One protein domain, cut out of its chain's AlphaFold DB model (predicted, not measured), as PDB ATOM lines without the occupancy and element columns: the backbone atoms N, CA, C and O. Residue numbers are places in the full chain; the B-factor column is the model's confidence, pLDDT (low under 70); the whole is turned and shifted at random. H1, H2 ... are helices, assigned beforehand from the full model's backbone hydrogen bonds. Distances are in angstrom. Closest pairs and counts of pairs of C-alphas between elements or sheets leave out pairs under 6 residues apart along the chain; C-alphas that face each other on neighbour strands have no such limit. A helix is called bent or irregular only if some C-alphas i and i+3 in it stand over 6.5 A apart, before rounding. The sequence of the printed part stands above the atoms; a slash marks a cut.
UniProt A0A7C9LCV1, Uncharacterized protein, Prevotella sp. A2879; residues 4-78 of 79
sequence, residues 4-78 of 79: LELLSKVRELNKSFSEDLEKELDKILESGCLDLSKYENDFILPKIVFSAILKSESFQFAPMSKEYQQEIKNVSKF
ATOM      1  N   LEU A   4       9.993 -45.198  16.634       97.06
ATOM      2  CA  LEU A   4      10.333 -45.701  17.968       97.06
ATOM      3  C   LEU A   4      11.488 -44.913  18.593       97.06
ATOM      4  O   LEU A   4      11.454 -44.629  19.788       97.06
ATOM      5  N   GLU A   5      12.463 -44.504  17.780       97.12
ATOM      6  CA  GLU A   5      13.573 -43.663  18.225       97.12
ATOM      7  C   GLU A   5      13.078 -42.268  18.642       97.12
ATOM      8  O   GLU A   5      13.437 -41.788  19.717       97.12
ATOM      9  N   LEU A   6      12.191 -41.648  17.850       96.00
ATOM     10  CA  LEU A   6      11.543 -40.380  18.205       96.00
ATOM     11  C   LEU A   6      10.800 -40.492  19.536       96.00
ATOM     12  O   LEU A   6      10.981 -39.657  20.417       96.00
ATOM     13  N   LEU A   7       9.993 -41.543  19.694       96.19
ATOM     14  CA  LEU A   7       9.239 -41.776  20.921       96.19
ATOM     15  C   LEU A   7      10.158 -41.942  22.138       96.19
ATOM     16  O   LEU A   7       9.849 -41.398  23.197       96.19
ATOM     17  N   SER A   8      11.278 -42.663  21.999       97.56
ATOM     18  CA  SER A   8      12.271 -42.797  23.075       97.56
ATOM     19  C   SER A   8      12.835 -41.437  23.474       97.56
ATOM     20  O   SER A   8      12.767 -41.067  24.643       97.56
ATOM     21  N   LYS A   9      13.290 -40.644  22.499       96.44
ATOM     22  CA  LYS A   9      13.892 -39.329  22.761       96.44
ATOM     23  C   LYS A   9      12.901 -38.337  23.367       96.44
ATOM     24  O   LYS A   9      13.249 -37.621  24.297       96.44
ATOM     25  N   VAL A  10      11.648 -38.323  22.906       94.44
ATOM     26  CA  VAL A  10      10.596 -37.480  23.505       94.44
ATOM     27  C   VAL A  10      10.301 -37.901  24.950       94.44
ATOM     28  O   VAL A  10      10.105 -37.045  25.810       94.44
ATOM     29  N   ARG A  11      10.311 -39.205  25.256       95.81
ATOM     30  CA  ARG A  11      10.142 -39.701  26.634       95.81
ATOM     31  C   ARG A  11      11.317 -39.335  27.537       95.81
ATOM     32  O   ARG A  11      11.089 -38.992  28.694       95.81
ATOM     33  N   GLU A  12      12.541 -39.391  27.021       94.69
ATOM     34  CA  GLU A  12      13.739 -38.941  27.738       94.69
ATOM     35  C   GLU A  12      13.645 -37.450  28.088       94.69
ATOM     36  O   GLU A  12      13.842 -37.089  29.248       94.69
ATOM     37  N   LEU A  13      13.235 -36.604  27.131       92.06
ATOM     38  CA  LEU A  13      12.985 -35.179  27.378       92.06
ATOM     39  C   LEU A  13      11.913 -34.964  28.455       92.06
ATOM     40  O   LEU A  13      12.126 -34.189  29.382       92.06
ATOM     41  N   ASN A  14      10.790 -35.688  28.383       92.25
ATOM     42  CA  ASN A  14       9.718 -35.579  29.376       92.25
ATOM     43  C   ASN A  14      10.172 -35.979  30.788       92.25
ATOM     44  O   ASN A  14       9.741 -35.375  31.771       92.25
ATOM     45  N   LYS A  15      11.031 -36.999  30.903       92.62
ATOM     46  CA  LYS A  15      11.583 -37.417  32.193       92.62
ATOM     47  C   LYS A  15      12.443 -36.307  32.802       92.62
ATOM     48  O   LYS A  15      12.210 -35.955  33.952       92.62
ATOM     49  N   SER A  16      13.365 -35.736  32.024       88.94
ATOM     50  CA  SER A  16      14.196 -34.611  32.481       88.94
ATOM     51  C   SER A  16      13.336 -33.419  32.896       88.94
ATOM     52  O   SER A  16      13.487 -32.904  33.996       88.94
ATOM     53  N   PHE A  17      12.366 -33.047  32.055       90.69
ATOM     54  CA  PHE A  17      11.445 -31.951  32.341       90.69
ATOM     55  C   PHE A  17      10.666 -32.165  33.645       90.69
ATOM     56  O   PHE A  17      10.495 -31.226  34.409       90.69
ATOM     57  N   SER A  18      10.222 -33.393  33.933       89.38
ATOM     58  CA  SER A  18       9.487 -33.684  35.172       89.38
ATOM     59  C   SER A  18      10.355 -33.471  36.418       89.38
ATOM     60  O   SER A  18       9.868 -32.972  37.424       89.38
ATOM     61  N   GLU A  19      11.642 -33.821  36.350       89.31
ATOM     62  CA  GLU A  19      12.595 -33.602  37.447       89.31
ATOM     63  C   GLU A  19      12.929 -32.113  37.634       89.31
ATOM     64  O   GLU A  19      13.140 -31.661  38.760       89.31
ATOM     65  N   ASP A  20      12.976 -31.343  36.547       89.38
ATOM     66  CA  ASP A  20      13.248 -29.905  36.595       89.38
ATOM     67  C   ASP A  20      12.015 -29.092  37.011       89.38
ATOM     68  O   ASP A  20      12.146 -28.106  37.735       89.38
ATOM     69  N   LEU A  21      10.812 -29.554  36.661       91.19
ATOM     70  CA  LEU A  21       9.551 -28.930  37.053       91.19
ATOM     71  C   LEU A  21       9.382 -28.867  38.574       91.19
ATOM     72  O   LEU A  21       8.988 -27.824  39.087       91.19
ATOM     73  N   GLU A  22       9.712 -29.940  39.298       91.44
ATOM     74  CA  GLU A  22       9.652 -29.947  40.768       91.44
ATOM     75  C   GLU A  22      10.590 -28.889  41.373       91.44
ATOM     76  O   GLU A  22      10.200 -28.141  42.267       91.44
ATOM     77  N   LYS A  23      11.794 -28.723  40.810       91.50
ATOM     78  CA  LYS A  23      12.741 -27.689  41.262       91.50
ATOM     79  C   LYS A  23      12.213 -26.279  41.000       91.50
ATOM     80  O   LYS A  23      12.449 -25.377  41.799       91.50
ATOM     81  N   GLU A  24      11.544 -26.059  39.869       92.75
ATOM     82  CA  GLU A  24      10.935 -24.761  39.555       92.75
ATOM     83  C   GLU A  24       9.728 -24.461  40.454       92.75
ATOM     84  O   GLU A  24       9.545 -23.310  40.856       92.75
ATOM     85  N   LEU A  25       8.943 -25.475  40.834       93.00
ATOM     86  CA  LEU A  25       7.875 -25.324  41.826       93.00
ATOM     87  C   LEU A  25       8.433 -24.859  43.175       93.00
ATOM     88  O   LEU A  25       7.954 -23.855  43.707       93.00
ATOM     89  N   ASP A  26       9.474 -25.525  43.682       92.69
ATOM     90  CA  ASP A  26      10.132 -25.150  44.940       92.69
ATOM     91  C   ASP A  26      10.648 -23.705  44.888       92.69
ATOM     92  O   ASP A  26      10.330 -22.887  45.755       92.69
ATOM     93  N   LYS A  27      11.352 -23.334  43.810       93.56
ATOM     94  CA  LYS A  27      11.845 -21.960  43.609       93.56
ATOM     95  C   LYS A  27      10.723 -20.927  43.622       93.56
ATOM     96  O   LYS A  27      10.885 -19.856  44.208       93.56
ATOM     97  N   ILE A  28       9.600 -21.199  42.958       93.88
ATOM     98  CA  ILE A  28       8.469 -20.263  42.913       93.88
ATOM     99  C   ILE A  28       7.878 -20.081  44.313       93.88
ATOM    100  O   ILE A  28       7.610 -18.940  44.702       93.88
ATOM    101  N   LEU A  29       7.720 -21.160  45.081       90.69
ATOM    102  CA  LEU A  29       7.222 -21.098  46.457       90.69
ATOM    103  C   LEU A  29       8.163 -20.302  47.373       90.69
ATOM    104  O   LEU A  29       7.694 -19.508  48.188       90.69
ATOM    105  N   GLU A  30       9.476 -20.445  47.199       93.44
ATOM    106  CA  GLU A  30      10.494 -19.732  47.984       93.44
ATOM    107  C   GLU A  30      10.704 -18.270  47.550       93.44
ATOM    108  O   GLU A  30      11.143 -17.438  48.343       93.44
ATOM    109  N   SER A  31      10.375 -17.923  46.302       92.50
ATOM    110  CA  SER A  31      10.664 -16.602  45.717       92.50
ATOM    111  C   SER A  31       9.890 -15.429  46.330       92.50
ATOM    112  O   SER A  31      10.236 -14.271  46.090       92.50
ATOM    113  N   GLY A  32       8.794 -15.699  47.047       91.00
ATOM    114  CA  GLY A  32       7.871 -14.674  47.541       91.00
ATOM    115  C   GLY A  32       7.062 -13.958  46.448       91.00
ATOM    116  O   GLY A  32       6.371 -12.986  46.748       91.00
ATOM    117  N   CYS A  33       7.115 -14.408  45.185       91.94
ATOM    118  CA  CYS A  33       6.366 -13.777  44.090       91.94
ATOM    119  C   CYS A  33       4.854 -14.073  44.113       91.94
ATOM    120  O   CYS A  33       4.085 -13.403  43.419       91.94
ATOM    121  N   LEU A  34       4.421 -15.065  44.898       92.44
ATOM    122  CA  LEU A  34       3.024 -15.468  45.014       92.44
ATOM    123  C   LEU A  34       2.342 -14.760  46.184       92.44
ATOM    124  O   LEU A  34       2.736 -14.906  47.339       92.44
ATOM    125  N   ASP A  35       1.258 -14.052  45.891       91.69
ATOM    126  CA  ASP A  35       0.386 -13.476  46.911       91.69
ATOM    127  C   ASP A  35      -0.755 -14.447  47.231       91.69
ATOM    128  O   ASP A  35      -1.834 -14.375  46.640       91.69
ATOM    129  N   LEU A  36      -0.500 -15.376  48.156       92.50
ATOM    130  CA  LEU A  36      -1.459 -16.420  48.539       92.50
ATOM    131  C   LEU A  36      -2.758 -15.850  49.133       92.50
ATOM    132  O   LEU A  36      -3.784 -16.517  49.097       92.50
ATOM    133  N   SER A  37      -2.741 -14.616  49.649       93.19
ATOM    134  CA  SER A  37      -3.914 -13.990  50.270       93.19
ATOM    135  C   SER A  37      -4.990 -13.565  49.266       93.19
ATOM    136  O   SER A  37      -6.146 -13.378  49.642       93.19
ATOM    137  N   LYS A  38      -4.619 -13.420  47.987       93.56
ATOM    138  CA  LYS A  38      -5.524 -13.014  46.900       93.56
ATOM    139  C   LYS A  38      -6.322 -14.158  46.288       93.56
ATOM    140  O   LYS A  38      -7.193 -13.890  45.462       93.56
ATOM    141  N   TYR A  39      -6.005 -15.400  46.633       92.94
ATOM    142  CA  TYR A  39      -6.581 -16.578  45.998       92.94
ATOM    143  C   TYR A  39      -7.276 -17.460  47.030       92.94
ATOM    144  O   TYR A  39      -6.825 -17.595  48.166       92.94
ATOM    145  N   GLU A  40      -8.388 -18.061  46.619       92.81
ATOM    146  CA  GLU A  40      -9.080 -19.069  47.416       92.81
ATOM    147  C   GLU A  40      -8.376 -20.428  47.294       92.81
ATOM    148  O   GLU A  40      -7.468 -20.614  46.481       92.81
ATOM    149  N   ASN A  41      -8.803 -21.400  48.104       91.06
ATOM    150  CA  ASN A  41      -8.332 -22.782  47.997       91.06
ATOM    151  C   ASN A  41      -8.985 -23.495  46.803       91.06
ATOM    152  O   ASN A  41      -9.775 -24.430  46.955       91.06
ATOM    153  N   ASP A  42      -8.678 -23.007  45.610       94.69
ATOM    154  CA  ASP A  42      -9.112 -23.548  44.338       94.69
ATOM    155  C   ASP A  42      -7.913 -23.773  43.400       94.69
ATOM    156  O   ASP A  42      -6.743 -23.654  43.766       94.69
ATOM    157  N   PHE A  43      -8.204 -24.149  42.156       94.69
ATOM    158  CA  PHE A  43      -7.174 -24.447  41.163       94.69
ATOM    159  C   PHE A  43      -6.733 -23.236  40.333       94.69
ATOM    160  O   PHE A  43      -5.984 -23.422  39.374       94.69
ATOM    161  N   ILE A  44      -7.161 -22.008  40.642       95.50
ATOM    162  CA  ILE A  44      -6.774 -20.819  39.870       95.50
ATOM    163  C   ILE A  44      -5.277 -20.556  40.033       95.50
ATOM    164  O   ILE A  44      -4.549 -20.564  39.038       95.50
ATOM    165  N   LEU A  45      -4.797 -20.383  41.267       94.69
ATOM    166  CA  LEU A  45      -3.379 -20.114  41.523       94.69
ATOM    167  C   LEU A  45      -2.467 -21.275  41.078       94.69
ATOM    168  O   LEU A  45      -1.505 -21.004  40.355       94.69
ATOM    169  N   PRO A  46      -2.776 -22.555  41.379       95.12
ATOM    170  CA  PRO A  46      -2.021 -23.682  40.834       95.12
ATOM    171  C   PRO A  46      -1.918 -23.666  39.304       95.12
ATOM    172  O   PRO A  46      -0.836 -23.879  38.759       95.12
ATOM    173  N   LYS A  47      -3.007 -23.358  38.584       95.19
ATOM    174  CA  LYS A  47      -2.979 -23.261  37.115       95.19
ATOM    175  C   LYS A  47      -2.117 -22.106  36.624       95.19
ATOM    176  O   LYS A  47      -1.459 -22.262  35.598       95.19
ATOM    177  N   ILE A  48      -2.108 -20.970  37.324       94.56
ATOM    178  CA  ILE A  48      -1.246 -19.826  36.992       94.56
ATOM    179  C   ILE A  48       0.225 -20.226  37.125       94.56
ATOM    180  O   ILE A  48       0.983 -20.044  36.173       94.56
ATOM    181  N   VAL A  49       0.606 -20.817  38.262       94.56
ATOM    182  CA  VAL A  49       1.978 -21.288  38.518       94.56
ATOM    183  C   VAL A  49       2.400 -22.303  37.460       94.56
ATOM    184  O   VAL A  49       3.415 -22.117  36.790       94.56
ATOM    185  N   PHE A  50       1.581 -23.329  37.234       94.00
ATOM    186  CA  PHE A  50       1.887 -24.379  36.267       94.00
ATOM    187  C   PHE A  50       2.010 -23.832  34.838       94.00
ATOM    188  O   PHE A  50       2.932 -24.185  34.105       94.00
ATOM    189  N   SER A  51       1.133 -22.901  34.451       94.50
ATOM    190  CA  SER A  51       1.207 -22.240  33.142       94.50
ATOM    191  C   SER A  51       2.472 -21.391  32.989       94.50
ATOM    192  O   SER A  51       3.037 -21.336  31.897       94.50
ATOM    193  N   ALA A  52       2.927 -20.730  34.057       93.00
ATOM    194  CA  ALA A  52       4.158 -19.944  34.040       93.00
ATOM    195  C   ALA A  52       5.393 -20.834  33.827       93.00
ATOM    196  O   ALA A  52       6.219 -20.513  32.969       93.00
ATOM    197  N   ILE A  53       5.469 -21.972  34.527       92.62
ATOM    198  CA  ILE A  53       6.546 -22.960  34.355       92.62
ATOM    199  C   ILE A  53       6.544 -23.491  32.921       92.62
ATOM    200  O   ILE A  53       7.546 -23.366  32.223       92.62
ATOM    201  N   LEU A  54       5.403 -23.992  32.433       91.19
ATOM    202  CA  LEU A  54       5.294 -24.528  31.071       91.19
ATOM    203  C   LEU A  54       5.695 -23.507  30.006       91.19
ATOM    204  O   LEU A  54       6.344 -23.853  29.020       91.19
ATOM    205  N   LYS A  55       5.330 -22.238  30.201       89.88
ATOM    206  CA  LYS A  55       5.727 -21.163  29.293       89.88
ATOM    207  C   LYS A  55       7.240 -20.949  29.311       89.88
ATOM    208  O   LYS A  55       7.822 -20.843  28.236       89.88
ATOM    209  N   SER A  56       7.864 -20.897  30.488       88.88
ATOM    210  CA  SER A  56       9.322 -20.774  30.627       88.88
ATOM    211  C   SER A  56      10.047 -21.928  29.931       88.88
ATOM    212  O   SER A  56      10.893 -21.716  29.064       88.88
ATOM    213  N   GLU A  57       9.627 -23.152  30.224       86.06
ATOM    214  CA  GLU A  57      10.210 -24.382  29.690       86.06
ATOM    215  C   GLU A  57      10.025 -24.489  28.173       86.06
ATOM    216  O   GLU A  57      10.950 -24.846  27.447       86.06
ATOM    217  N   SER A  58       8.878 -24.049  27.643       86.56
ATOM    218  CA  SER A  58       8.662 -24.004  26.194       86.56
ATOM    219  C   SER A  58       9.701 -23.153  25.455       86.56
ATOM    220  O   SER A  58      10.049 -23.483  24.322       86.56
ATOM    221  N   PHE A  59      10.240 -22.099  26.085       84.19
ATOM    222  CA  PHE A  59      11.319 -21.302  25.498       84.19
ATOM    223  C   PHE A  59      12.654 -22.046  25.486       84.19
ATOM    224  O   PHE A  59      13.426 -21.849  24.552       84.19
ATOM    225  N   GLN A  60      12.920 -22.909  26.469       81.81
ATOM    226  CA  GLN A  60      14.143 -23.716  26.502       81.81
ATOM    227  C   GLN A  60      14.170 -24.747  25.369       81.81
ATOM    228  O   GLN A  60      15.216 -24.988  24.770       81.81
ATOM    229  N   PHE A  61      13.009 -25.311  25.026       83.62
ATOM    230  CA  PHE A  61      12.875 -26.274  23.929       83.62
ATOM    231  C   PHE A  61      12.633 -25.622  22.561       83.62
ATOM    232  O   PHE A  61      12.649 -26.314  21.539       83.62
ATOM    233  N   ALA A  62      12.397 -24.308  22.511       82.00
ATOM    234  CA  ALA A  62      12.093 -23.615  21.271       82.00
ATOM    235  C   ALA A  62      13.332 -23.565  20.354       82.00
ATOM    236  O   ALA A  62      14.356 -22.974  20.703       82.00
ATOM    237  N   PRO A  63      13.260 -24.128  19.139       83.00
ATOM    238  CA  PRO A  63      14.356 -24.060  18.199       83.00
ATOM    239  C   PRO A  63      14.514 -22.632  17.661       83.00
ATOM    240  O   PRO A  63      13.546 -21.947  17.320       83.00
ATOM    241  N   MET A  64      15.767 -22.202  17.508       83.62
ATOM    242  CA  MET A  64      16.100 -20.867  16.992       83.62
ATOM    243  C   MET A  64      15.854 -20.728  15.478       83.62
ATOM    244  O   MET A  64      15.741 -19.616  14.964       83.62
ATOM    245  N   SER A  65      15.757 -21.843  14.746       90.50
ATOM    246  CA  SER A  65      15.494 -21.839  13.304       90.50
ATOM    247  C   SER A  65      14.012 -21.616  12.997       90.50
ATOM    248  O   SER A  65      13.144 -22.302  13.539       90.50
ATOM    249  N   LYS A  66      13.726 -20.721  12.041       88.44
ATOM    250  CA  LYS A  66      12.367 -20.484  11.522       88.44
ATOM    251  C   LYS A  66      11.722 -21.747  10.944       88.44
ATOM    252  O   LYS A  66      10.514 -21.916  11.066       88.44
ATOM    253  N   GLU A  67      12.519 -22.619  10.329       90.62
ATOM    254  CA  GLU A  67      12.050 -23.888   9.762       90.62
ATOM    255  C   GLU A  67      11.503 -24.807  10.860       90.62
ATOM    256  O   GLU A  67      10.361 -25.252  10.803       90.62
ATOM    257  N   TYR A  68      12.263 -24.993  11.938       89.44
ATOM    258  CA  TYR A  68      11.848 -25.841  13.056       89.44
ATOM    259  C   TYR A  68      10.681 -25.238  13.852       89.44
ATOM    260  O   TYR A  68       9.827 -25.966  14.355       89.44
ATOM    261  N   GLN A  69      10.581 -23.908  13.921       88.38
ATOM    262  CA  GLN A  69       9.394 -23.243  14.473       88.38
ATOM    263  C   GLN A  69       8.137 -23.518  13.637       88.38
ATOM    264  O   GLN A  69       7.039 -23.614  14.189       88.38
ATOM    265  N   GLN A  70       8.272 -23.654  12.314       91.56
ATOM    266  CA  GLN A  70       7.158 -24.037  11.452       91.56
ATOM    267  C   GLN A  70       6.751 -25.499  11.670       91.56
ATOM    268  O   GLN A  70       5.554 -25.783  11.701       91.56
ATOM    269  N   GLU A  71       7.709 -26.398  11.903       91.56
ATOM    270  CA  GLU A  71       7.419 -27.790  12.272       91.56
ATOM    271  C   GLU A  71       6.649 -27.887  13.593       91.56
ATOM    272  O   GLU A  71       5.636 -28.583  13.657       91.56
ATOM    273  N   ILE A  72       7.023 -27.105  14.613       90.75
ATOM    274  CA  ILE A  72       6.243 -27.016  15.861       90.75
ATOM    275  C   ILE A  72       4.802 -26.597  15.568       90.75
ATOM    276  O   ILE A  72       3.871 -27.272  15.999       90.75
ATOM    277  N   LYS A  73       4.595 -25.536  14.777       89.81
ATOM    278  CA  LYS A  73       3.243 -25.086  14.399       89.81
ATOM    279  C   LYS A  73       2.453 -26.157  13.656       89.81
ATOM    280  O   LYS A  73       1.233 -26.197  13.786       89.81
ATOM    281  N   ASN A  74       3.109 -26.978  12.842       93.94
ATOM    282  CA  ASN A  74       2.450 -28.064  12.129       93.94
ATOM    283  C   ASN A  74       2.010 -29.166  13.098       93.94
ATOM    284  O   ASN A  74       0.858 -29.584  13.023       93.94
ATOM    285  N   VAL A  75       2.873 -29.575  14.035       92.19
ATOM    286  CA  VAL A  75       2.540 -30.557  15.082       92.19
ATOM    287  C   VAL A  75       1.414 -30.044  15.983       92.19
ATOM    288  O   VAL A  75       0.449 -30.766  16.220       92.19
ATOM    289  N   SER A  76       1.469 -28.780  16.416       89.25
ATOM    290  CA  SER A  76       0.465 -28.174  17.303       89.25
ATOM    291  C   SER A  76      -0.944 -28.088  16.712       89.25
ATOM    292  O   SER A  76      -1.885 -27.880  17.463       89.25
ATOM    293  N   LYS A  77      -1.131 -28.243  15.394       94.44
ATOM    294  CA  LYS A  77      -2.475 -28.303  14.781       94.44
ATOM    295  C   LYS A  77      -3.230 -29.596  15.098       94.44
ATOM    296  O   LYS A  77      -4.417 -29.682  14.797       94.44
ATOM    297  N   PHE A  78      -2.535 -30.597  15.630       93.31
ATOM    298  CA  PHE A  78      -3.074 -31.921  15.932       93.31
ATOM    299  C   PHE A  78      -3.095 -32.230  17.438       93.31
ATOM    300  O   PHE A  78      -3.379 -33.368  17.809       93.31
TER     301      PHE A  78
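Overview. This is residues 4 to 78 of the 79 residues of an uncharacterized protein of Prevotella sp. A2879 (UniProt A0A7C9LCV1). A long helix, H1, runs along the longest axis, and a shorter helix, H2, comes back beneath its last part and crosses it at a steep tilt, residues 21 to 28 of H1 meeting residues 49 to 53 of H2. A wide loop of residues 31 to 43 joins these two helices at one end of the model, while at the other end H3 lies beyond the last residues of H2, apart from both other helices, and residues 4 to 12 of H1 stick out. The printed part has 75 residues with three named helices, H1, H2 and H3 in that order, and no named strand; its class is all helix. It is loose, with a radius of gyration of the C-alphas of 15.8 A, and only just elongated, spanning 45 by 23 by 22 A.

Arrangement. H1, residues 4 to 30, begins with residues 4 to 12 standing free. H1 touches H2, residues 44 to 61, with residues 21 to 28 alone, and H2 touches H1 with residues 49 to 53 alone. The closest C-alphas of the two are those of Glu 24 and Ile 53, 7.0 A apart. Their lines stand at a steep tilt of 51 degrees, and they run opposite ways. Their centres are 12.4 A apart. H3, residues 66 to 78, is apart from H1 and apart from H2. In the backbones, O i to N i+4 pairs are within hydrogen-bond range in 21 of 23 cases in H1, 13 of 14 in H2 and 7 of 9 in H3.

Along the chain. H1 has 27 residues, from C-alpha 4 at (10.333, -45.701, 17.968) to C-alpha 30 at (10.494, -19.732, 47.984), and measures 39.7 A between them. H2 has 18 residues and measures 25.9 A from C-alpha 44, at (-6.774, -20.819, 39.870), to C-alpha 61. H3 has 13 residues, and its last C-alpha, that of Phe 78, is at (-3.074, -31.921, 15.932). No helix is bent or irregular.

Size, cuts and confidence. The two C-alphas farthest apart are those of Leu 4 and Ser 37, 47.5 A. The C-alphas of Leu 4 and Phe 78, the first and last printed, are 19.3 A apart. The link from H1 to H2 is long, with 13 residues; residues 37 to 44, of which 44 belongs to H2, stand free. The link from H2 to H3 is tight, with 4 residues. Residues 64 to 70, of which 66 to 70 belong to H3, and residues 73 to 78 of H3 also stand free. The printed part has no cut. Its mean pLDDT is 91.7, and no printed residue is under 70.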